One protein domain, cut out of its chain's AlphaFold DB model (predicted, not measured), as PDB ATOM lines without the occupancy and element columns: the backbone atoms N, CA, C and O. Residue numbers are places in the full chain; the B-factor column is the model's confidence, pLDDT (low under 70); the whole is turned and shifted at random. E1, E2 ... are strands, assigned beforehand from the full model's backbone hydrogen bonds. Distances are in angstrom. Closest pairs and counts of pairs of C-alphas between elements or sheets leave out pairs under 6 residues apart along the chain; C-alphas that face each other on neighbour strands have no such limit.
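What this domain is: This is residues 190 to 281 of the 281 residues of an uncharacterized protein of Pedobacter zeae (UniProt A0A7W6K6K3). One seven-stranded sheet curls round on itself like a loosely formed barrel, in which the edge strands E6 and E7 come together near the C-alphas of Phe 259 and Tyr 277. A long loop, residues 261 to 275, joins these two edges. The printed part has 92 residues, with E1 to E7 in chain order and no named helix: all strand, antiparallel, in the order E6 E5 E4 E3 E2 E1 E7. It is compact, with a radius of gyration of the C-alphas of 13.3 A and spans of 39 by 30 by 26 A.

How they stand to each other: The strongly twisted sheet is folded, bent back into two leaves: E6, residues 249 to 260, and E5, 237 to 246, face E3, 213 to 216, E2, 201 to 210, E1, 190 to 198, and E7, 276 to 280, with E4, 223 to 232, as the hinge. E1 to E6 form a meander, each strand the antiparallel neighbour of the one before. E4 bends by 64 degrees at residue 227 and E6 by 80 degrees at 252. Backbone pairs within hydrogen-bond range include N 257 and O 240 for E6 and E5, 2.8 A; N 239 and O 230 for E5 and E4, 2.8 A; N 214 and O 224 for E4 and E3, 2.8 A; N 208 and O 215 for E3 and E2, 2.8 A; N 194 and O 205 for E2 and E1, 2.7 A; and N 195 and O 277 for E1 and E7, 2.7 A. The closest C-alphas of E6 and E7, Phe 259 and Tyr 277, are 5.5 A apart.

Where its parts are: From first to last C-alpha, E6 measures 29.6 A, E2 and E5 28.1 A each, E4 25.2 A and E1 24.3 A. C-alpha 190 of E1 is at (641.334, 430.918, 421.033), and C-alpha 280 of E7 at (638.842, 436.729, 417.784).

The domain as a whole: The farthest C-alphas, of Asn 247 and Asp 264, are 38.9 A apart. The printed part has no cut; the link E6 to E7 is long. Mean pLDDT of the printed part is 74.3, and residues 260 to 281 are under 70.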
ATOM      1  N   GLY A 190     640.406 429.887 421.494       88.75
ATOM      2  CA  GLY A 190     641.334 430.918 421.033       88.75
ATOM      3  C   GLY A 190     641.406 432.137 421.950       88.75
ATOM      4  O   GLY A 190     640.821 432.160 423.035       88.75
ATOM      5  N   ARG A 191     642.149 433.150 421.496       87.50
ATOM      6  CA  ARG A 191     642.233 434.459 422.147       87.50
ATOM      7  C   ARG A 191     641.157 435.381 421.589       87.50
ATOM      8  O   ARG A 191     640.917 435.414 420.384       87.50
ATOM      9  N   TRP A 192     640.522 436.122 422.477       85.50
ATOM     10  CA  TRP A 192     639.436 437.038 422.173       85.50
ATOM     11  C   TRP A 192     639.746 438.397 422.793       85.50
ATOM     12  O   TRP A 192     640.010 438.482 423.988       85.50
ATOM     13  N   GLU A 193     639.720 439.467 422.003       84.88
ATOM     14  CA  GLU A 193     639.744 440.838 422.516       84.88
ATOM     15  C   GLU A 193     638.318 441.231 422.871       84.88
ATOM     16  O   GLU A 193     637.427 441.179 422.033       84.88
ATOM     17  N   VAL A 194     638.120 441.654 424.106       85.19
ATOM     18  CA  VAL A 194     636.845 441.928 424.745       85.19
ATOM     19  C   VAL A 194     636.747 443.408 425.036       85.19
ATOM     20  O   VAL A 194     637.550 443.961 425.780       85.19
ATOM     21  N   GLN A 195     635.745 444.056 424.467       81.00
ATOM     22  CA  GLN A 195     635.500 445.479 424.598       81.00
ATOM     23  C   GLN A 195     634.237 445.694 425.425       81.00
ATOM     24  O   GLN A 195     633.142 445.264 425.048       81.00
ATOM     25  N   ARG A 196     634.386 446.366 426.566       81.81
ATOM     26  CA  ARG A 196     633.279 446.709 427.462       81.81
ATOM     27  C   ARG A 196     633.307 448.189 427.808       81.81
ATOM     28  O   ARG A 196     634.376 448.764 427.980       81.81
ATOM     29  N   ILE A 197     632.129 448.794 427.915       77.62
ATOM     30  CA  ILE A 197     631.996 450.181 428.367       77.62
ATOM     31  C   ILE A 197     631.791 450.154 429.880       77.62
ATOM     32  O   ILE A 197     630.755 449.692 430.363       77.62
ATOM     33  N   GLU A 198     632.781 450.630 430.626       84.62
ATOM     34  CA  GLU A 198     632.742 450.748 432.082       84.62
ATOM     35  C   GLU A 198     632.909 452.229 432.433       84.62
ATOM     36  O   GLU A 198     633.895 452.853 432.062       84.62
ATOM     37  N   SER A 199     631.904 452.828 433.079       86.44
ATOM     38  CA  SER A 199     631.941 454.246 433.490       86.44
ATOM     39  C   SER A 199     632.255 455.245 432.359       86.44
ATOM     40  O   SER A 199     632.938 456.238 432.583       86.44
ATOM     41  N   SER A 200     631.730 454.998 431.153       84.19
ATOM     42  CA  SER A 200     631.974 455.782 429.923       84.19
ATOM     43  C   SER A 200     633.365 455.628 429.294       84.19
ATOM     44  O   SER A 200     633.623 456.245 428.261       84.19
ATOM     45  N   GLU A 201     634.232 454.775 429.841       83.50
ATOM     46  CA  GLU A 201     635.510 454.412 429.227       83.50
ATOM     47  C   GLU A 201     635.408 453.060 428.513       83.50
ATOM     48  O   GLU A 201     634.748 452.124 428.977       83.50
ATOM     49  N   LEU A 202     636.055 452.963 427.348       83.19
ATOM     50  CA  LEU A 202     636.173 451.713 426.605       83.19
ATOM     51  C   LEU A 202     637.329 450.899 427.190       83.19
ATOM     52  O   LEU A 202     638.496 451.205 426.951       83.19
ATOM     53  N   VAL A 203     637.003 449.843 427.928       85.31
ATOM     54  CA  VAL A 203     637.984 448.906 428.481       85.31
ATOM     55  C   VAL A 203     638.154 447.744 427.509       85.31
ATOM     56  O   VAL A 203     637.182 447.063 427.171       85.31
ATOM     57  N   LYS A 204     639.396 447.522 427.071       85.38
ATOM     58  CA  LYS A 204     639.807 446.372 426.259       85.38
ATOM     59  C   LYS A 204     640.490 445.332 427.146       85.38
ATOM     60  O   LYS A 204     641.439 445.655 427.854       85.38
ATOM     61  N   GLU A 205     640.018 444.094 427.111       87.50
ATOM     62  CA  GLU A 205     640.592 442.962 427.841       87.50
ATOM     63  C   GLU A 205     640.848 441.803 426.881       87.50
ATOM     64  O   GLU A 205     640.039 441.553 426.002       87.50
ATOM     65  N   GLU A 206     641.932 441.052 427.050       88.75
ATOM     66  CA  GLU A 206     642.141 439.812 426.297       88.75
ATOM     67  C   GLU A 206     641.680 438.614 427.121       88.75
ATOM     68  O   GLU A 206     642.063 438.461 428.286       88.75
ATOM     69  N   TRP A 207     640.827 437.779 426.541       89.50
ATOM     70  CA  TRP A 207     640.303 436.566 427.152       89.50
ATOM     71  C   TRP A 207     640.790 435.356 426.362       89.50
ATOM     72  O   TRP A 207     640.757 435.336 425.134       89.50
ATOM     73  N   LEU A 208     641.248 434.338 427.075       90.44
ATOM     74  CA  LEU A 208     641.635 433.055 426.521       90.44
ATOM     75  C   LEU A 208     640.527 432.053 426.836       90.44
ATOM     76  O   LEU A 208     640.202 431.830 428.006       90.44
ATOM     77  N   ILE A 209     639.941 431.485 425.785       90.31
ATOM     78  CA  ILE A 209     638.944 430.423 425.893       90.31
ATOM     79  C   ILE A 209     639.628 429.107 425.540       90.31
ATOM     80  O   ILE A 209     640.000 428.877 424.385       90.31
ATOM     81  N   GLU A 210     639.780 428.248 426.543       89.38
ATOM     82  CA  GLU A 210     640.266 426.878 426.408       89.38
ATOM     83  C   GLU A 210     639.187 425.943 426.953       89.38
ATOM     84  O   GLU A 210     638.821 425.992 428.126       89.38
ATOM     85  N   ASP A 211     638.633 425.117 426.067       85.88
ATOM     86  CA  ASP A 211     637.511 424.220 426.363       85.88
ATOM     87  C   ASP A 211     636.261 424.969 426.843       85.88
ATOM     88  O   ASP A 211     635.634 425.690 426.070       85.88
ATOM     89  N   ASN A 212     635.882 424.785 428.105       86.12
ATOM     90  CA  ASN A 212     634.772 425.476 428.753       86.12
ATOM     91  C   ASN A 212     635.243 426.576 429.715       86.12
ATOM     92  O   ASN A 212     634.403 427.204 430.362       86.12
ATOM     93  N   LEU A 213     636.555 426.801 429.831       89.12
ATOM     94  CA  LEU A 213     637.143 427.759 430.752       89.12
ATOM     95  C   LEU A 213     637.512 429.045 430.015       89.12
ATOM     96  O   LEU A 213     638.214 429.051 429.006       89.12
ATOM     97  N   VAL A 214     637.052 430.158 430.564       88.81
ATOM     98  CA  VAL A 214     637.359 431.507 430.105       88.81
ATOM     99  C   VAL A 214     638.254 432.145 431.155       88.81
ATOM    100  O   VAL A 214     637.843 432.322 432.305       88.81
ATOM    101  N   THR A 215     639.474 432.505 430.776       89.75
ATOM    102  CA  THR A 215     640.434 433.176 431.663       89.75
ATOM    103  C   THR A 215     640.839 434.522 431.079       89.75
ATOM    104  O   THR A 215     640.982 434.667 429.865       89.75
ATOM    105  N   LYS A 216     641.017 435.540 431.926       87.62
ATOM    106  CA  LYS A 216     641.564 436.824 431.468       87.62
ATOM    107  C   LYS A 216     643.078 436.692 431.306       87.62
ATOM    108  O   LYS A 216     643.762 436.358 432.271       87.62
ATOM    109  N   ALA A 217     643.606 437.021 430.130       84.12
ATOM    110  CA  ALA A 217     645.034 436.914 429.826       84.12
ATOM    111  C   ALA A 217     645.896 437.835 430.706       84.12
ATOM    112  O   ALA A 217     647.014 437.487 431.070       84.12
ATOM    113  N   THR A 218     645.365 439.001 431.085       79.38
ATOM    114  CA  THR A 218     646.076 440.007 431.888       79.38
ATOM    115  C   THR A 218     645.898 439.838 433.398       79.38
ATOM    116  O   THR A 218     646.687 440.388 434.163       79.38
ATOM    117  N   ASN A 219     644.879 439.097 433.852       77.38
ATOM    118  CA  ASN A 219     644.614 438.889 435.277       77.38
ATOM    119  C   ASN A 219     643.882 437.554 435.539       77.38
ATOM    120  O   ASN A 219     642.648 437.533 435.602       77.38
ATOM    121  N   PRO A 220     644.613 436.444 435.748       74.00
ATOM    122  CA  PRO A 220     644.036 435.104 435.879       74.00
ATOM    123  C   PRO A 220     643.273 434.869 437.194       74.00
ATOM    124  O   PRO A 220     642.809 433.760 437.439       74.00
ATOM    125  N   ILE A 221     643.114 435.886 438.053       78.75
ATOM    126  CA  ILE A 221     642.413 435.760 439.342       78.75
ATOM    127  C   ILE A 221     640.931 435.399 439.148       78.75
ATOM    128  O   ILE A 221     640.327 434.786 440.026       78.75
ATOM    129  N   ARG A 222     640.335 435.758 438.002       81.25
ATOM    130  CA  ARG A 222     638.950 435.405 437.672       81.25
ATOM    131  C   ARG A 222     638.913 434.456 436.490       81.25
ATOM    132  O   ARG A 222     639.410 434.779 435.410       81.25
ATOM    133  N   SER A 223     638.276 433.316 436.706       85.00
ATOM    134  CA  SER A 223     637.915 432.377 435.657       85.00
ATOM    135  C   SER A 223     636.397 432.270 435.573       85.00
ATOM    136  O   SER A 223     635.685 432.466 436.560       85.00
ATOM    137  N   TYR A 224     635.899 431.993 434.377       88.25
ATOM    138  CA  TYR A 224     634.485 431.763 434.133       88.25
ATOM    139  C   TYR A 224     634.313 430.419 433.438       88.25
ATOM    140  O   TYR A 224     635.139 430.039 432.610       88.25
ATOM    141  N   VAL A 225     633.238 429.708 433.759       86.56
ATOM    142  CA  VAL A 225     632.850 428.477 433.066       86.56
ATOM    143  C   VAL A 225     631.704 428.793 432.126       86.56
ATOM    144  O   VAL A 225     630.687 429.343 432.551       86.56
ATOM    145  N   ILE A 226     631.853 428.439 430.854       86.88
ATOM    146  CA  ILE A 226     630.768 428.515 429.877       86.88
ATOM    147  C   ILE A 226     629.764 427.413 430.220       86.88
ATOM    148  O   ILE A 226     630.029 426.231 430.020       86.88
ATOM    149  N   ASN A 227     628.615 427.810 430.761       83.50
ATOM    150  CA  ASN A 227     627.545 426.895 431.152       83.50
ATOM    151  C   ASN A 227     626.581 426.617 429.994       83.50
ATOM    152  O   ASN A 227     626.054 425.519 429.871       83.50
ATOM    153  N   ASN A 228     626.339 427.613 429.140       83.38
ATOM    154  CA  ASN A 228     625.543 427.443 427.930       83.38
ATOM    155  C   ASN A 228     625.977 428.461 426.873       83.38
ATOM    156  O   ASN A 228     626.521 429.515 427.209       83.38
ATOM    157  N   PHE A 229     625.704 428.179 425.605       84.31
ATOM    158  CA  PHE A 229     625.809 429.175 424.555       84.31
ATOM    159  C   PHE A 229     624.812 428.924 423.433       84.31
ATOM    160  O   PHE A 229     624.344 427.813 423.211       84.31
ATOM    161  N   MET A 230     624.487 429.988 422.715       82.75
ATOM    162  CA  MET A 230     623.595 429.939 421.567       82.75
ATOM    163  C   MET A 230     624.271 430.641 420.401       82.75
ATOM    164  O   MET A 230     624.716 431.774 420.555       82.75
ATOM    165  N   ILE A 231     624.324 429.985 419.243       77.69
ATOM    166  CA  ILE A 231     624.837 430.571 418.002       77.69
ATOM    167  C   ILE A 231     623.654 430.861 417.077       77.69
ATOM    168  O   ILE A 231     623.038 429.941 416.540       77.69
ATOM    169  N   ASP A 232     623.353 432.136 416.848       80.12
ATOM    170  CA  ASP A 232     622.455 432.559 415.775       80.12
ATOM    171  C   ASP A 232     623.287 432.797 414.510       80.12
ATOM    172  O   ASP A 232     623.862 433.870 414.302       80.12
ATOM    173  N   LYS A 233     623.356 431.769 413.655       74.94
ATOM    174  CA  LYS A 233     624.117 431.806 412.394       74.94
ATOM    175  C   LYS A 233     623.629 432.899 411.440       74.94
ATOM    176  O   LYS A 233     624.440 433.456 410.710       74.94
ATOM    177  N   ASN A 234     622.334 433.223 411.458       76.44
ATOM    178  CA  ASN A 234     621.752 434.208 410.543       76.44
ATOM    179  C   ASN A 234     622.156 435.631 410.927       76.44
ATOM    180  O   ASN A 234     622.372 436.472 410.060       76.44
ATOM    181  N   LYS A 235     622.260 435.895 412.232       76.44
ATOM    182  CA  LYS A 235     622.653 437.207 412.761       76.44
ATOM    183  C   LYS A 235     624.137 437.316 413.072       76.44
ATOM    184  O   LYS A 235     624.572 438.381 413.499       76.44
ATOM    185  N   GLN A 236     624.884 436.224 412.891       77.00
ATOM    186  CA  GLN A 236     626.280 436.126 413.302       77.00
ATOM    187  C   GLN A 236     626.452 436.486 414.786       77.00
ATOM    188  O   GLN A 236     627.429 437.122 415.169       77.00
ATOM    189  N   LEU A 237     625.482 436.111 415.627       74.69
ATOM    190  CA  LEU A 237     625.510 436.392 417.058       74.69
ATOM    191  C   LEU A 237     625.828 435.122 417.839       74.69
ATOM    192  O   LEU A 237     625.288 434.058 417.539       74.69
ATOM    193  N   VAL A 238     626.645 435.244 418.880       77.38
ATOM    194  CA  VAL A 238     626.774 434.205 419.905       77.38
ATOM    195  C   VAL A 238     626.359 434.782 421.241       77.38
ATOM    196  O   VAL A 238     626.750 435.884 421.590       77.38
ATOM    197  N   ALA A 239     625.548 434.060 421.994       81.94
ATOM    198  CA  ALA A 239     625.295 434.367 423.391       81.94
ATOM    199  C   ALA A 239     626.072 433.357 424.231       81.94
ATOM    200  O   ALA A 239     625.883 432.163 424.023       81.94
ATOM    201  N   LEU A 240     626.927 433.800 425.153       83.69
ATOM    202  CA  LEU A 240     627.549 432.928 426.156       83.69
ATOM    203  C   LEU A 240     626.888 433.197 427.501       83.69
ATOM    204  O   LEU A 240     626.822 434.335 427.960       83.69
ATOM    205  N   HIS A 241     626.448 432.133 428.150       83.56
ATOM    206  CA  HIS A 241     626.010 432.135 429.531       83.56
ATOM    207  C   HIS A 241     627.149 431.567 430.372       83.56
ATOM    208  O   HIS A 241     627.374 430.351 430.386       83.56
ATOM    209  N   VAL A 242     627.879 432.438 431.061       86.50
ATOM    210  CA  VAL A 242     629.012 432.029 431.891       86.50
ATOM    211  C   VAL A 242     628.681 432.116 433.376       86.50
ATOM    212  O   VAL A 242     627.866 432.934 433.806       86.50
ATOM    213  N   ILE A 243     629.361 431.292 434.163       86.12
ATOM    214  CA  ILE A 243     629.315 431.311 435.623       86.12
ATOM    215  C   ILE A 243     630.711 431.666 436.133       86.12
ATOM    216  O   ILE A 243     631.695 431.041 435.738       86.12
ATOM    217  N   GLU A 244     630.811 432.684 436.985       87.25
ATOM    218  CA  GLU A 244     632.085 433.079 437.599       87.25
ATOM    219  C   GLU A 244     632.538 432.017 438.615       87.25
ATOM    220  O   GLU A 244     631.757 431.587 439.470       87.25
ATOM    221  N   LEU A 245     633.802 431.600 438.531       84.88
ATOM    222  CA  LEU A 245     634.448 430.750 439.524       84.88
ATOM    223  C   LEU A 245     635.145 431.626 440.565       84.88
ATOM    224  O   LEU A 245     636.054 432.394 440.249       84.88
ATOM    225  N   VAL A 246     634.755 431.465 441.827       83.62
ATOM    226  CA  VAL A 246     635.404 432.111 442.973       83.62
ATOM    227  C   VAL A 246     636.031 431.011 443.820       83.62
ATOM    228  O   VAL A 246     635.328 430.134 444.318       83.62
ATOM    229  N   ASN A 247     637.360 431.022 443.966       83.44
ATOM    230  CA  ASN A 247     638.112 429.992 444.701       83.44
ATOM    231  C   ASN A 247     637.788 428.550 444.247       83.44
ATOM    232  O   ASN A 247     637.570 427.673 445.078       83.44
ATOM    233  N   ASN A 248     637.709 428.309 442.931       79.75
ATOM    234  CA  ASN A 248     637.324 427.021 442.323       79.75
ATOM    235  C   ASN A 248     635.901 426.527 442.654       79.75
ATOM    236  O   ASN A 248     635.565 425.384 442.359       79.75
ATOM    237  N   SER A 249     635.052 427.378 443.230       75.56
ATOM    238  CA  SER A 249     633.633 427.095 443.437       75.56
ATOM    239  C   SER A 249     632.776 427.926 442.484       75.56
ATOM    240  O   SER A 249     633.104 429.079 442.189       75.56
ATOM    241  N   LEU A 250     631.693 427.334 441.975       78.94
ATOM    242  CA  LEU A 250     630.719 428.040 441.141       78.94
ATOM    243  C   LEU A 250     630.028 429.106 441.990       78.94
ATOM    244  O   LEU A 250     629.373 428.790 442.985       78.94
ATOM    245  N   SER A 251     630.173 430.367 441.603       83.56
ATOM    246  CA  SER A 251     629.389 431.437 442.210       83.56
ATOM    247  C   SER A 251     627.955 431.422 441.671       83.56
ATOM    248  O   SER A 251     627.681 430.917 440.584       83.56
ATOM    249  N   SER A 252     627.024 432.037 442.398       78.81
ATOM    250  CA  SER A 252     625.673 432.305 441.888       78.81
ATOM    251  C   SER A 252     625.635 433.433 440.845       78.81
ATOM    252  O   SER A 252     624.560 433.769 440.349       78.81
ATOM    253  N   ASN A 253     626.780 434.053 440.530       76.62
ATOM    254  CA  ASN A 253     626.855 435.145 439.570       76.62
ATOM    255  C   ASN A 253     626.842 434.583 438.151       76.62
ATOM    256  O   ASN A 253     627.846 434.095 437.628       76.62
ATOM    257  N   VAL A 254     625.677 434.698 437.527       74.19
ATOM    258  CA  VAL A 254     625.479 434.415 436.112       74.19
ATOM    259  C   VAL A 254     625.726 435.688 435.316       74.19
ATOM    260  O   VAL A 254     625.129 436.731 435.597       74.19
ATOM    261  N   ILE A 255     626.578 435.600 434.297       79.25
ATOM    262  CA  ILE A 255     626.828 436.703 433.371       79.25
ATOM    263  C   ILE A 255     626.507 436.227 431.957       79.25
ATOM    264  O   ILE A 255     627.022 435.211 431.492       79.25
ATOM    265  N   ASN A 256     625.646 436.981 431.274       74.88
ATOM    266  CA  ASN A 256     625.327 436.757 429.872       74.88
ATOM    267  C   ASN A 256     626.160 437.707 429.017       74.88
ATOM    268  O   ASN A 256     626.134 438.919 429.230       74.88
ATOM    269  N   PHE A 257     626.864 437.159 428.039       76.81
ATOM    270  CA  PHE A 257     627.602 437.921 427.046       76.81
ATOM    271  C   PHE A 257     626.983 437.731 425.669       76.81
ATOM    272  O   PHE A 257     626.507 436.642 425.350       76.81
ATOM    273  N   TRP A 258     627.036 438.778 424.850       70.56
ATOM    274  CA  TRP A 258     626.531 438.779 423.482       70.56
ATOM    275  C   TRP A 258     627.649 439.185 422.530       70.56
ATOM    276  O   TRP A 258     628.129 440.310 422.566       70.56
ATOM    277  N   PHE A 259     628.036 438.273 421.656       70.81
ATOM    278  CA  PHE A 259     629.063 438.449 420.641       70.81
ATOM    279  C   PHE A 259     628.405 438.664 419.299       70.81
ATOM    280  O   PHE A 259     627.392 438.036 419.001       70.81
ATOM    281  N   LYS A 260     629.031 439.487 418.470       67.38
ATOM    282  CA  LYS A 260     628.724 439.596 417.051       67.38
ATOM    283  C   LYS A 260     630.005 439.276 416.289       67.38
ATOM    284  O   LYS A 260     631.015 439.925 416.533       67.38
ATOM    285  N   PHE A 261     629.971 438.287 415.402       62.34
ATOM    286  CA  PHE A 261     631.059 438.048 414.459       62.34
ATOM    287  C   PHE A 261     630.941 439.099 413.359       62.34
ATOM    288  O   PHE A 261     630.059 438.993 412.515       62.34
ATOM    289  N   ASP A 262     631.794 440.118 413.364       56.91
ATOM    290  CA  ASP A 262     631.981 440.945 412.170       56.91
ATOM    291  C   ASP A 262     633.071 440.282 411.317       56.91
ATOM    292  O   ASP A 262     634.236 440.240 411.709       56.91
ATOM    293  N   ALA A 263     632.698 439.753 410.146       49.56
ATOM    294  CA  ALA A 263     633.675 439.436 409.098       49.56
ATOM    295  C   ALA A 263     634.271 440.720 408.483       49.56
ATOM    296  O   ALA A 263     635.363 440.677 407.936       49.56
ATOM    297  N   ASP A 264     633.580 441.852 408.643       44.22
ATOM    298  CA  ASP A 264     634.048 443.200 408.342       44.22
ATOM    299  C   ASP A 264     633.396 444.173 409.332       44.22
ATOM    300  O   ASP A 264     632.172 444.232 409.453       44.22
ATOM    301  N   PHE A 265     634.217 444.920 410.069       36.72
ATOM    302  CA  PHE A 265     633.782 445.815 411.144       36.72
ATOM    303  C   PHE A 265     632.812 446.897 410.639       36.72
ATOM    304  O   PHE A 265     633.212 447.731 409.820       36.72
ATOM    305  N   LYS A 266     631.590 446.976 411.193       30.81
ATOM    306  CA  LYS A 266     630.840 448.247 411.330       30.81
ATOM    307  C   LYS A 266     629.643 448.133 412.289       30.81
ATOM    308  O   LYS A 266     628.533 447.775 411.911       30.81
ATOM    309  N   THR A 267     629.926 448.509 413.540       37.62
ATOM    310  CA  THR A 267     629.085 449.215 414.536       37.62
ATOM    311  C   THR A 267     627.591 448.883 414.634       37.62
ATOM    312  O   THR A 267     626.817 449.166 413.723       37.62
ATOM    313  N   LEU A 268     627.150 448.490 415.836       30.47
ATOM    314  CA  LEU A 268     625.746 448.579 416.247       30.47
ATOM    315  C   LEU A 268     625.633 449.009 417.718       30.47
ATOM    316  O   LEU A 268     626.166 448.356 418.615       30.47
ATOM    317  N   VAL A 269     624.931 450.125 417.924       31.62
ATOM    318  CA  VAL A 269     624.552 450.731 419.209       31.62
ATOM    319  C   VAL A 269     623.069 450.424 419.450       31.62
ATOM    320  O   VAL A 269     622.269 450.661 418.552       31.62
ATOM    321  N   ASP A 270     622.692 449.899 420.624       34.84
ATOM    322  CA  ASP A 270     621.893 450.614 421.649       34.84
ATOM    323  C   ASP A 270     621.190 449.676 422.671       34.84
ATOM    324  O   ASP A 270     620.727 448.585 422.347       34.84
ATOM    325  N   LYS A 271     621.118 450.181 423.915       37.22
ATOM    326  CA  LYS A 271     620.221 449.918 425.067       37.22
ATOM    327  C   LYS A 271     619.796 448.486 425.435       37.22
ATOM    328  O   LYS A 271     618.680 448.049 425.176       37.22
ATOM    329  N   SER A 272     620.589 447.847 426.294       35.66
ATOM    330  CA  SER A 272     620.316 447.691 427.743       35.66
ATOM    331  C   SER A 272     621.287 446.663 428.351       35.66
ATOM    332  O   SER A 272     621.620 445.677 427.715       35.66
ATOM    333  N   ASN A 273     621.772 446.950 429.567       42.22
ATOM    334  CA  ASN A 273     622.645 446.140 430.435       42.22
ATOM    335  C   ASN A 273     623.888 445.463 429.812       42.22
ATOM    336  O   ASN A 273     623.839 444.341 429.329       42.22
ATOM    337  N   ARG A 274     625.043 446.136 429.989       45.19
ATOM    338  CA  ARG A 274     626.424 445.617 429.852       45.19
ATOM    339  C   ARG A 274     626.658 444.756 428.603       45.19
ATOM    340  O   ARG A 274     627.050 443.598 428.702       45.19
ATOM    341  N   ASN A 275     626.479 445.353 427.428       51.25
ATOM    342  CA  ASN A 275     626.928 444.728 426.188       51.25
ATOM    343  C   ASN A 275     628.462 444.680 426.166       51.25
ATOM    344  O   ASN A 275     629.130 445.687 426.412       51.25
ATOM    345  N   ILE A 276     628.999 443.494 425.900       55.19
ATOM    346  CA  ILE A 276     630.429 443.208 425.826       55.19
ATOM    347  C   ILE A 276     630.680 442.640 424.436       55.19
ATOM    348  O   ILE A 276     630.152 441.584 424.113       55.19
ATOM    349  N   TYR A 277     631.465 443.337 423.623       57.84
ATOM    350  CA  TYR A 277     631.787 442.915 422.262       57.84
ATOM    351  C   TYR A 277     633.096 442.137 422.287       57.84
ATOM    352  O   TYR A 277     634.015 442.554 422.982       57.84
ATOM    353  N   MET A 278     633.213 441.034 421.547       52.78
ATOM    354  CA  MET A 278     634.495 440.342 421.408       52.78
ATOM    355  C   MET A 278     634.861 440.098 419.955       52.78
ATOM    356  O   MET A 278     633.999 439.721 419.167       52.78
ATOM    357  N   ASN A 279     636.147 440.238 419.645       64.12
ATOM    358  CA  ASN A 279     636.735 439.851 418.369       64.12
ATOM    359  C   ASN A 279     637.779 438.769 418.602       64.12
ATOM    360  O   ASN A 279     638.576 438.871 419.534       64.12
ATOM    361  N   LYS A 280     637.789 437.744 417.755       62.16
ATOM    362  CA  LYS A 280     638.842 436.729 417.784       62.16
ATOM    363  C   LYS A 280     640.145 437.361 417.283       62.16
ATOM    364  O   LYS A 280     640.123 438.007 416.235       62.16
ATOM    365  N   VAL A 281     641.228 437.207 418.047       66.38
ATOM    366  CA  VAL A 281     642.572 437.752 417.754       66.38
ATOM    367  C   VAL A 281     643.467 436.667 417.178       66.38
ATOM    368  O   VAL A 281     643.395 435.520 417.683       66.38
TER     369      VAL A 281